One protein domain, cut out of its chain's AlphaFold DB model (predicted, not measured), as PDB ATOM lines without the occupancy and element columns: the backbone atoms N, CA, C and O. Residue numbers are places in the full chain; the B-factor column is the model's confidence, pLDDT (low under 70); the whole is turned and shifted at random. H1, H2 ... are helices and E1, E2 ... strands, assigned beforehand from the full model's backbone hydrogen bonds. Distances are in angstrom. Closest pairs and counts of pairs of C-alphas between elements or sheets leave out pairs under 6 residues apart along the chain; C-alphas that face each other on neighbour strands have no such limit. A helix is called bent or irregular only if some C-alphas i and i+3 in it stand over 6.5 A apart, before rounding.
ATOM      1  N   SER A  22     294.632 401.927 435.863       73.25
ATOM      2  CA  SER A  22     293.518 401.704 436.783       73.25
ATOM      3  C   SER A  22     292.944 403.031 437.296       73.25
ATOM      4  O   SER A  22     293.594 404.075 437.260       73.25
ATOM      5  N   GLU A  23     291.733 402.992 437.859       62.16
ATOM      6  CA  GLU A  23     291.136 404.129 438.584       62.16
ATOM      7  C   GLU A  23     292.036 404.663 439.714       62.16
ATOM      8  O   GLU A  23     291.966 405.845 440.054       62.16
ATOM      9  N   ARG A  24     292.884 403.802 440.294       64.38
ATOM     10  CA  ARG A  24     293.851 404.184 441.330       64.38
ATOM     11  C   ARG A  24     295.024 404.976 440.744       64.38
ATOM     12  O   ARG A  24     295.507 405.885 441.414       64.38
ATOM     13  N   ASP A  25     295.445 404.649 439.525       68.44
ATOM     14  CA  ASP A  25     296.596 405.272 438.860       68.44
ATOM     15  C   ASP A  25     296.226 406.606 438.201       68.44
ATOM     16  O   ASP A  25     297.051 407.513 438.148       68.44
ATOM     17  N   LEU A  26     294.979 406.747 437.732       65.50
ATOM     18  CA  LEU A  26     294.494 407.971 437.097       65.50
ATOM     19  C   LEU A  26     293.096 408.367 437.601       65.50
ATOM     20  O   LEU A  26     292.103 408.137 436.905       65.50
ATOM     21  N   PRO A  27     292.982 408.964 438.800       68.25
ATOM     22  CA  PRO A  27     291.699 409.241 439.445       68.25
ATOM     23  C   PRO A  27     290.868 410.306 438.712       68.25
ATOM     24  O   PRO A  27     291.400 411.188 438.039       68.25
ATOM     25  N   GLU A  28     289.541 410.293 438.894       61.41
ATOM     26  CA  GLU A  28     288.597 411.157 438.157       61.41
ATOM     27  C   GLU A  28     288.942 412.650 438.223       61.41
ATOM     28  O   GLU A  28     288.817 413.367 437.225       61.41
ATOM     29  N   ARG A  29     289.427 413.118 439.381       61.09
ATOM     30  CA  ARG A  29     289.860 414.510 439.577       61.09
ATOM     31  C   ARG A  29     290.951 414.930 438.586       61.09
ATOM     32  O   ARG A  29     290.995 416.092 438.204       61.09
ATOM     33  N   GLU A  30     291.791 413.989 438.162       59.97
ATOM     34  CA  GLU A  30     292.846 414.186 437.166       59.97
ATOM     35  C   GLU A  30     292.341 413.909 435.746       59.97
ATOM     36  O   GLU A  30     292.799 414.552 434.808       59.97
ATOM     37  N   ARG A  31     291.347 413.026 435.567       59.16
ATOM     38  CA  ARG A  31     290.688 412.778 434.265       59.16
ATOM     39  C   ARG A  31     289.786 413.920 433.799       59.16
ATOM     40  O   ARG A  31     289.481 414.039 432.619       59.16
ATOM     41  N   THR A  32     289.306 414.751 434.719       57.94
ATOM     42  CA  THR A  32     288.374 415.853 434.435       57.94
ATOM     43  C   THR A  32     289.003 417.209 434.736       57.94
ATOM     44  O   THR A  32     288.438 418.027 435.463       57.94
ATOM     45  N   LYS A  33     290.192 417.458 434.177       54.66
ATOM     46  CA  LYS A  33     290.825 418.781 434.230       54.66
ATOM     47  C   LYS A  33     289.981 419.839 433.490       54.66
ATOM     48  O   LYS A  33     289.213 419.527 432.579       54.66
ATOM     49  N   HIS A  34     290.148 421.100 433.890       60.69
ATOM     50  CA  HIS A  34     289.756 422.306 433.144       60.69
ATOM     51  C   HIS A  34     288.303 422.339 432.612       60.69
ATOM     52  O   HIS A  34     287.336 421.997 433.298       60.69
ATOM     53  N   VAL A  35     288.142 422.798 431.369       58.84
ATOM     54  CA  VAL A  35     286.873 423.079 430.684       58.84
ATOM     55  C   VAL A  35     286.038 421.832 430.375       58.84
ATOM     56  O   VAL A  35     284.902 421.933 429.908       58.84
ATOM     57  N   HIS A  36     286.551 420.624 430.629       58.97
ATOM     58  CA  HIS A  36     285.841 419.383 430.310       58.97
ATOM     59  C   HIS A  36     284.605 419.143 431.200       58.97
ATOM     60  O   HIS A  36     283.758 418.321 430.831       58.97
ATOM     61  N   ARG A  37     284.444 419.906 432.296       61.12
ATOM     62  CA  ARG A  37     283.248 419.918 433.163       61.12
ATOM     63  C   ARG A  37     282.136 420.882 432.737       61.12
ATOM     64  O   ARG A  37     281.065 420.828 433.328       61.12
ATOM     65  N   LEU A  38     282.339 421.714 431.709       60.41
ATOM     66  CA  LEU A  38     281.320 422.687 431.275       60.41
ATOM     67  C   LEU A  38     279.982 422.038 430.877       60.41
ATOM     68  O   LEU A  38     278.934 422.656 431.034       60.41
ATOM     69  N   HIS A  39     280.004 420.800 430.377       62.31
ATOM     70  CA  HIS A  39     278.793 420.037 430.071       62.31
ATOM     71  C   HIS A  39     279.064 418.528 430.169       62.31
ATOM     72  O   HIS A  39     280.028 418.064 429.546       62.31
ATOM     73  N   PRO A  40     278.254 417.731 430.895       58.38
ATOM     74  CA  PRO A  40     278.387 416.276 430.906       58.38
ATOM     75  C   PRO A  40     278.101 415.725 429.504       58.38
ATOM     76  O   PRO A  40     277.054 415.978 428.926       58.38
ATOM     77  N   TYR A  41     279.051 414.996 428.921       57.69
ATOM     78  CA  TYR A  41     278.880 414.384 427.600       57.69
ATOM     79  C   TYR A  41     279.111 412.891 427.749       57.69
ATOM     80  O   TYR A  41     280.170 412.471 428.225       57.69
ATOM     81  N   LEU A  42     278.100 412.115 427.381       55.66
ATOM     82  CA  LEU A  42     278.141 410.663 427.441       55.66
ATOM     83  C   LEU A  42     279.054 410.156 426.313       55.66
ATOM     84  O   LEU A  42     278.878 410.551 425.165       55.66
ATOM     85  N   GLY A  43     280.053 409.330 426.640       60.28
ATOM     86  CA  GLY A  43     281.038 408.827 425.668       60.28
ATOM     87  C   GLY A  43     282.320 409.661 425.522       60.28
ATOM     88  O   GLY A  43     283.023 409.529 424.525       60.28
ATOM     89  N   LYS A  44     282.652 410.526 426.491       67.44
ATOM     90  CA  LYS A  44     283.972 411.185 426.548       67.44
ATOM     91  C   LYS A  44     285.074 410.171 426.856       67.44
ATOM     92  O   LYS A  44     284.977 409.453 427.847       67.44
ATOM     93  N   PHE A  45     286.153 410.199 426.079       74.50
ATOM     94  CA  PHE A  45     287.421 409.599 426.490       74.50
ATOM     95  C   PHE A  45     288.207 410.536 427.418       74.50
ATOM     96  O   PHE A  45     287.954 411.743 427.504       74.50
ATOM     97  N   ILE A  46     289.157 409.932 428.126       79.75
ATOM     98  CA  ILE A  46     290.011 410.559 429.131       79.75
ATOM     99  C   ILE A  46     291.059 411.452 428.427       79.75
ATOM    100  O   ILE A  46     291.694 410.971 427.489       79.75
ATOM    101  N   PRO A  47     291.273 412.715 428.847       82.56
ATOM    102  CA  PRO A  47     292.234 413.635 428.222       82.56
ATOM    103  C   PRO A  47     293.648 413.063 428.057       82.56
ATOM    104  O   PRO A  47     294.247 413.214 426.998       82.56
ATOM    105  N   GLN A  48     294.125 412.309 429.046       81.75
ATOM    106  CA  GLN A  48     295.444 411.670 429.058       81.75
ATOM    107  C   GLN A  48     295.662 410.714 427.881       81.75
ATOM    108  O   GLN A  48     296.787 410.554 427.416       81.75
ATOM    109  N   LEU A  49     294.593 410.105 427.354       85.62
ATOM    110  CA  LEU A  49     294.700 409.258 426.165       85.62
ATOM    111  C   LEU A  49     295.157 410.095 424.975       85.62
ATOM    112  O   LEU A  49     296.026 409.679 424.216       85.62
ATOM    113  N   VAL A  50     294.598 411.297 424.842       88.69
ATOM    114  CA  VAL A  50     294.978 412.227 423.783       88.69
ATOM    115  C   VAL A  50     296.412 412.692 423.975       88.69
ATOM    116  O   VAL A  50     297.168 412.642 423.015       88.69
ATOM    117  N   GLU A  51     296.802 413.090 425.189       87.25
ATOM    118  CA  GLU A  51     298.171 413.542 425.485       87.25
ATOM    119  C   GLU A  51     299.213 412.497 425.033       87.25
ATOM    120  O   GLU A  51     300.169 412.826 424.327       87.25
ATOM    121  N   ILE A  52     298.985 411.215 425.352       88.88
ATOM    122  CA  ILE A  52     299.879 410.117 424.952       88.88
ATOM    123  C   ILE A  52     299.901 409.926 423.432       88.88
ATOM    124  O   ILE A  52     300.973 409.765 422.847       88.88
ATOM    125  N   LEU A  53     298.740 409.943 422.773       91.88
ATOM    126  CA  LEU A  53     298.662 409.783 421.319       91.88
ATOM    127  C   LEU A  53     299.327 410.955 420.583       91.88
ATOM    128  O   LEU A  53     300.051 410.735 419.612       91.88
ATOM    129  N   LEU A  54     299.146 412.186 421.066       92.56
ATOM    130  CA  LEU A  54     299.819 413.364 420.524       92.56
ATOM    131  C   LEU A  54     301.337 413.239 420.671       92.56
ATOM    132  O   LEU A  54     302.051 413.377 419.681       92.56
ATOM    133  N   GLY A  55     301.832 412.892 421.862       90.75
ATOM    134  CA  GLY A  55     303.270 412.742 422.105       90.75
ATOM    135  C   GLY A  55     303.934 411.642 421.268       90.75
ATOM    136  O   GLY A  55     305.109 411.751 420.926       90.75
ATOM    137  N   ARG A  56     303.195 410.586 420.913       92.81
ATOM    138  CA  ARG A  56     303.716 409.464 420.117       92.81
ATOM    139  C   ARG A  56     303.706 409.710 418.618       92.81
ATOM    140  O   ARG A  56     304.617 409.261 417.928       92.81
ATOM    141  N   TYR A  57     302.658 410.356 418.115       93.38
ATOM    142  CA  TYR A  57     302.378 410.388 416.679       93.38
ATOM    143  C   TYR A  57     302.506 411.775 416.050       93.38
ATOM    144  O   TYR A  57     302.566 411.864 414.824       93.38
ATOM    145  N   PHE A  58     302.589 412.841 416.850       94.31
ATOM    146  CA  PHE A  58     302.691 414.210 416.353       94.31
ATOM    147  C   PHE A  58     304.048 414.845 416.664       94.31
ATOM    148  O   PHE A  58     304.704 414.568 417.665       94.31
ATOM    149  N   ARG A  59     304.468 415.743 415.773       92.94
ATOM    150  CA  ARG A  59     305.657 416.590 415.882       92.94
ATOM    151  C   ARG A  59     305.238 418.057 415.951       92.94
ATOM    152  O   ARG A  59     304.252 418.418 415.301       92.94
ATOM    153  N   PRO A  60     305.977 418.917 416.677       89.25
ATOM    154  CA  PRO A  60     305.662 420.340 416.761       89.25
ATOM    155  C   PRO A  60     305.407 420.962 415.382       89.25
ATOM    156  O   PRO A  60     306.170 420.743 414.443       89.25
ATOM    157  N   GLY A  61     304.315 421.720 415.263       84.69
ATOM    158  CA  GLY A  61     303.891 422.352 414.008       84.69
ATOM    159  C   GLY A  61     302.976 421.499 413.122       84.69
ATOM    160  O   GLY A  61     302.489 422.000 412.112       84.69
ATOM    161  N   GLN A  62     302.701 420.241 413.482       92.56
ATOM    162  CA  GLN A  62     301.651 419.454 412.829       92.56
ATOM    163  C   GLN A  62     300.248 419.842 413.318       92.56
ATOM    164  O   GLN A  62     300.076 420.394 414.405       92.56
ATOM    165  N   HIS A  63     299.245 419.534 412.493       94.56
ATOM    166  CA  HIS A  63     297.842 419.883 412.716       94.56
ATOM    167  C   HIS A  63     297.016 418.637 413.041       94.56
ATOM    168  O   HIS A  63     297.070 417.646 412.313       94.56
ATOM    169  N   VAL A  64     296.221 418.699 414.105       95.94
ATOM    170  CA  VAL A  64     295.357 417.608 414.573       95.94
ATOM    171  C   VAL A  64     293.970 417.726 413.940       95.94
ATOM    172  O   VAL A  64     293.328 418.772 414.015       95.94
ATOM    173  N   LEU A  65     293.476 416.646 413.337       95.81
ATOM    174  CA  LEU A  65     292.106 416.554 412.830       95.81
ATOM    175  C   LEU A  65     291.342 415.478 413.601       95.81
ATOM    176  O   LEU A  65     291.751 414.320 413.604       95.81
ATOM    177  N   ASP A  66     290.211 415.857 414.190       94.75
ATOM    178  CA  ASP A  66     289.260 414.930 414.804       94.75
ATOM    179  C   ASP A  66     287.909 415.001 414.063       94.75
ATOM    180  O   ASP A  66     287.184 415.993 414.200       94.75
ATOM    181  N   PRO A  67     287.557 413.994 413.239       94.56
ATOM    182  CA  PRO A  67     286.327 414.011 412.448       94.56
ATOM    183  C   PRO A  67     285.058 413.687 413.259       94.56
ATOM    184  O   PRO A  67     283.961 413.808 412.715       94.56
ATOM    185  N   PHE A  68     285.196 413.271 414.526       92.56
ATOM    186  CA  PHE A  68     284.095 412.912 415.427       92.56
ATOM    187  C   PHE A  68     284.333 413.511 416.815       92.56
ATOM    188  O   PHE A  68     284.308 412.830 417.841       92.56
ATOM    189  N   ALA A  69     284.590 414.815 416.831       89.94
ATOM    190  CA  ALA A  69     285.205 415.480 417.967       89.94
ATOM    191  C   ALA A  69     284.308 415.557 419.214       89.94
ATOM    192  O   ALA A  69     284.813 415.787 420.322       89.94
ATOM    193  N   GLY A  70     282.989 415.362 419.079       90.00
ATOM    194  CA  GLY A  70     282.049 415.369 420.194       90.00
ATOM    195  C   GLY A  70     282.172 416.652 421.010       90.00
ATOM    196  O   GLY A  70     282.117 417.765 420.499       90.00
ATOM    197  N   SER A  71     282.422 416.511 422.311       85.94
ATOM    198  CA  SER A  71     282.647 417.664 423.197       85.94
ATOM    199  C   SER A  71     284.013 418.366 423.040       85.94
ATOM    200  O   SER A  71     284.348 419.236 423.851       85.94
ATOM    201  N   GLY A  72     284.837 417.965 422.071       90.44
ATOM    202  CA  GLY A  72     286.124 418.580 421.741       90.44
ATOM    203  C   GLY A  72     287.265 418.232 422.683       90.44
ATOM    204  O   GLY A  72     288.093 419.098 422.952       90.44
ATOM    205  N   THR A  73     287.304 417.019 423.249       91.25
ATOM    206  CA  THR A  73     288.412 416.657 424.150       91.25
ATOM    207  C   THR A  73     289.754 416.684 423.419       91.25
ATOM    208  O   THR A  73     290.689 417.293 423.927       91.25
ATOM    209  N   THR A  74     289.813 416.131 422.203       93.50
ATOM    210  CA  THR A  74     291.014 416.150 421.356       93.50
ATOM    211  C   THR A  74     291.514 417.563 421.088       93.50
ATOM    212  O   THR A  74     292.703 417.825 421.216       93.50
ATOM    213  N   LEU A  75     290.610 418.490 420.757       93.69
ATOM    214  CA  LEU A  75     290.981 419.856 420.384       93.69
ATOM    215  C   LEU A  75     291.585 420.615 421.565       93.69
ATOM    216  O   LEU A  75     292.596 421.284 421.394       93.69
ATOM    217  N   VAL A  76     290.986 420.503 422.755       91.31
ATOM    218  CA  VAL A  76     291.524 421.158 423.959       91.31
ATOM    219  C   VAL A  76     292.927 420.638 424.258       91.31
ATOM    220  O   VAL A  76     293.842 421.433 424.424       91.31
ATOM    221  N   GLN A  77     293.109 419.317 424.249       91.38
ATOM    222  CA  GLN A  77     294.401 418.699 424.555       91.38
ATOM    223  C   GLN A  77     295.464 418.989 423.488       91.38
ATOM    224  O   GLN A  77     296.623 419.221 423.822       91.38
ATOM    225  N   ALA A  78     295.074 419.047 422.214       93.06
ATOM    226  CA  ALA A  78     295.952 419.465 421.127       93.06
ATOM    227  C   ALA A  78     296.450 420.903 421.326       93.06
ATOM    228  O   ALA A  78     297.656 421.132 421.264       93.06
ATOM    229  N   LEU A  79     295.549 421.841 421.636       91.44
ATOM    230  CA  LEU A  79     295.901 423.242 421.880       91.44
ATOM    231  C   LEU A  79     296.780 423.408 423.127       91.44
ATOM    232  O   LEU A  79     297.782 424.115 423.062       91.44
ATOM    233  N   GLU A  80     296.451 422.728 424.233       89.12
ATOM    234  CA  GLU A  80     297.276 422.712 425.454       89.12
ATOM    235  C   GLU A  80     298.675 422.129 425.188       89.12
ATOM    236  O   GLU A  80     299.660 422.594 425.758       89.12
ATOM    237  N   SER A  81     298.778 421.169 424.265       89.31
ATOM    238  CA  SER A  81     300.042 420.554 423.839       89.31
ATOM    239  C   SER A  81     300.764 421.326 422.720       89.31
ATOM    240  O   SER A  81     301.777 420.860 422.202       89.31
ATOM    241  N   GLY A  82     300.269 422.505 422.326       89.62
ATOM    242  CA  GLY A  82     300.914 423.377 421.338       89.62
ATOM    243  C   GLY A  82     300.697 422.992 419.868       89.62
ATOM    244  O   GLY A  82     301.448 423.452 418.999       89.62
ATOM    245  N   PHE A  83     299.688 422.172 419.571       92.81
ATOM    246  CA  PHE A  83     299.266 421.825 418.214       92.81
ATOM    247  C   PHE A  83     298.055 422.652 417.777       92.81
ATOM    248  O   PHE A  83     297.167 422.950 418.575       92.81
ATOM    249  N   ASP A  84     297.988 422.972 416.486       93.50
ATOM    250  CA  ASP A  84     296.751 423.466 415.883       93.50
ATOM    251  C   ASP A  84     295.772 422.304 415.697       93.50
ATOM    252  O   ASP A  84     296.187 421.163 415.464       93.50
ATOM    253  N   ALA A  85     294.470 422.578 415.804       94.88
ATOM    254  CA  ALA A  85     293.460 421.529 415.746       94.88
ATOM    255  C   ALA A  85     292.199 421.932 414.977       94.88
ATOM    256  O   ALA A  85     291.801 423.097 414.889       94.88
ATOM    257  N   THR A  86     291.530 420.940 414.398       95.44
ATOM    258  CA  THR A  86     290.205 421.088 413.791       95.44
ATOM    259  C   THR A  86     289.334 419.911 414.179       95.44
ATOM    260  O   THR A  86     289.752 418.759 414.089       95.44
ATOM    261  N   GLY A  87     288.119 420.224 414.622       94.50
ATOM    262  CA  GLY A  87     287.115 419.247 415.012       94.50
ATOM    263  C   GLY A  87     285.893 419.346 414.125       94.50
ATOM    264  O   GLY A  87     285.434 420.447 413.812       94.50
ATOM    265  N   VAL A  88     285.355 418.192 413.752       92.94
ATOM    266  CA  VAL A  88     284.083 418.079 413.043       92.94
ATOM    267  C   VAL A  88     283.125 417.269 413.903       92.94
ATOM    268  O   VAL A  88     283.507 416.273 414.514       92.94
ATOM    269  N   ASP A  89     281.879 417.722 413.977       92.75
ATOM    270  CA  ASP A  89     280.788 416.983 414.599       92.75
ATOM    271  C   ASP A  89     279.472 417.335 413.894       92.75
ATOM    272  O   ASP A  89     279.309 418.434 413.361       92.75
ATOM    273  N   VAL A  90     278.525 416.398 413.873       91.75
ATOM    274  CA  VAL A  90     277.212 416.611 413.245       91.75
ATOM    275  C   VAL A  90     276.273 417.418 414.144       91.75
ATOM    276  O   VAL A  90     275.388 418.127 413.660       91.75
ATOM    277  N   ALA A  91     276.443 417.332 415.464       88.19
ATOM    278  CA  ALA A  91     275.586 418.022 416.407       88.19
ATOM    279  C   ALA A  91     276.032 419.481 416.556       88.19
ATOM    280  O   ALA A  91     277.085 419.782 417.115       88.19
ATOM    281  N   ALA A  92     275.175 420.420 416.150       88.00
ATOM    282  CA  ALA A  92     275.453 421.854 416.273       88.00
ATOM    283  C   ALA A  92     275.803 422.286 417.713       88.00
ATOM    284  O   ALA A  92     276.618 423.185 417.919       88.00
ATOM    285  N   PHE A  93     275.215 421.625 418.717       86.12
ATOM    286  CA  PHE A  93     275.550 421.853 420.122       86.12
ATOM    287  C   PHE A  93     276.998 421.463 420.453       86.12
ATOM    288  O   PHE A  93     277.677 422.206 421.157       86.12
ATOM    289  N   ASN A  94     277.489 420.346 419.911       87.06
ATOM    290  CA  ASN A  94     278.877 419.922 420.070       87.06
ATOM    291  C   ASN A  94     279.824 420.932 419.424       87.06
ATOM    292  O   ASN A  94     280.765 421.374 420.075       87.06
ATOM    293  N   CYS A  95     279.525 421.397 418.209       89.25
ATOM    294  CA  CYS A  95     280.319 422.436 417.547       89.25
ATOM    295  C   CYS A  95     280.400 423.733 418.369       89.25
ATOM    296  O   CYS A  95     281.486 424.296 418.517       89.25
ATOM    297  N   LEU A  96     279.280 424.172 418.960       88.56
ATOM    298  CA  LEU A  96     279.260 425.312 419.882       88.56
ATOM    299  C   LEU A  96     280.108 425.044 421.130       88.56
ATOM    300  O   LEU A  96     280.884 425.902 421.540       88.56
ATOM    301  N   LEU A  97     279.965 423.869 421.742       88.12
ATOM    302  CA  LEU A  97     280.726 423.501 422.931       88.12
ATOM    303  C   LEU A  97     282.232 423.470 422.641       88.12
ATOM    304  O   LEU A  97     283.013 423.944 423.461       88.12
ATOM    305  N   MET A  98     282.641 422.963 421.476       90.12
ATOM    306  CA  MET A  98     284.031 422.996 421.021       90.12
ATOM    307  C   MET A  98     284.542 424.424 420.848       90.12
ATOM    308  O   MET A  98     285.601 424.740 421.383       90.12
ATOM    309  N   ASP A  99     283.793 425.292 420.159       89.19
ATOM    310  CA  ASP A  99     284.158 426.707 419.978       89.19
ATOM    311  C   ASP A  99     284.327 427.401 421.331       89.19
ATOM    312  O   ASP A  99     285.344 428.038 421.575       89.19
ATOM    313  N   VAL A 100     283.398 427.182 422.264       89.69
ATOM    314  CA  VAL A 100     283.499 427.747 423.614       89.69
ATOM    315  C   VAL A 100     284.703 427.198 424.380       89.69
ATOM    316  O   VAL A 100     285.396 427.944 425.054       89.69
ATOM    317  N   LYS A 101     284.988 425.898 424.301       88.38
ATOM    318  CA  LYS A 101     286.094 425.285 425.058       88.38
ATOM    319  C   LYS A 101     287.477 425.635 424.521       88.38
ATOM    320  O   LYS A 101     288.448 425.552 425.263       88.38
ATOM    321  N   THR A 102     287.558 425.950 423.236       89.88
ATOM    322  CA  THR A 102     288.819 426.149 422.513       89.88
ATOM    323  C   THR A 102     289.040 427.599 422.126       89.88
ATOM    324  O   THR A 102     289.937 427.873 421.337       89.88
ATOM    325  N   ARG A 103     288.232 428.525 422.653       88.81
ATOM    326  CA  ARG A 103     288.406 429.965 422.484       88.81
ATOM    327  C   ARG A 103     289.141 430.561 423.687       88.81
ATOM    328  O   ARG A 103     289.012 430.079 424.808       88.81
ATOM    329  N   SER A 104     289.904 431.624 423.445       85.88
ATOM    330  CA  SER A 104     290.601 432.389 424.469       85.88
ATOM    331  C   SER A 104     289.697 433.506 424.918       85.88
ATOM    332  O   SER A 104     289.019 434.169 424.125       85.88
ATOM    333  N   TYR A 105     289.693 433.686 426.222       85.44
ATOM    334  CA  TYR A 105     288.861 434.648 426.889       85.44
ATOM    335  C   TYR A 105     289.730 435.487 427.793       85.44
ATOM    336  O   TYR A 105     290.561 434.963 428.528       85.44
TER     337      TYR A 105
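AT A GLANCE: This is residues 22 to 105 of the 173 residues of the protein "Site-specific DNA-methyltransferase" of Actinobacteria bacterium (UniProt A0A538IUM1). Helix H4 sits in the middle, with a small parallel sheet of two strands, E1 and E2, on one side of it and the longest helix, H3, crossing it steeply on another. H5 stands close to H4 on the side away from H3, and the two short helices H1 and H2 lie loosely on the side away from the sheet. The printed part has 84 residues, with five named helices and two named strands in the order H1 H2 H3 E1 H4 E2 H5; the class is mostly helix. It is compact, with a radius of gyration of the C-alphas of 12.6 A, and rounded, spanning 35 by 31 by 25 A.

HOW THE PARTS SIT: Begin at H1, residues 28 to 31, which is close to but not clearly touching H3, residues 47 to 57; their closest C-alphas, Arg 31 and Pro 47, are 6.3 A apart. Next look at H2, residues 34 to 37: it is close to but not clearly touching H4, residues 73 to 80, with the C-alphas of His 36 and Thr 73 closest at 7.2 A. H3 and H4 touch, closest at the C-alphas of Val 50 and Thr 74, 6.1 A, and run the same way at a steep tilt of 65 degrees. E1, residues 63 to 66, and E2, residues 84 to 87, are parallel neighbours at 17 degrees; find N 64 and O 84 at 2.8 A and N 86 and O 64 at 2.8 A, within hydrogen-bond range. E1, H4 and E2 form a strand-helix-strand unit, two parallel neighbour strands with a helix between them in the chain, and its crossover is right-handed. The closest C-alphas of H4 and E2 are Leu 75 and Ala 85, 5.5 A. H5, residues 92 to 101, is close to but not clearly touching H4, with the C-alphas of Val 76 and Lys 101 closest at 6.9 A; H3 and H5 are apart. In H3, H4 and H5 every O i to N i+4 pair is within hydrogen-bond range; H1 and H2 are too short for such a pair, and their single O i to N i+3 pair is within range in H1 but not in H2.

IN THESE COORDINATES: Find C-alpha 28 at (288.597, 411.157, 438.157), where H1 begins. H2 is irregular, but only just: C-alphas 34 and 37 are 6.9 A apart. H3 runs 15.7 A from C-alpha 47 at (292.234, 413.635, 428.222). E1 is 10.1 A long, H4 10.8 A and E2 10.6 A. H5 runs 14.2 A to C-alpha 101 at (286.094, 425.285, 425.058).

THE WHOLE: The two C-alphas farthest apart, Arg 24 and Ala 92, are 35.8 A apart. The printed part has no cut, and no link is long. The model's mean pLDDT over the printed part is 82.3, and residues 23 to 44 are under 70.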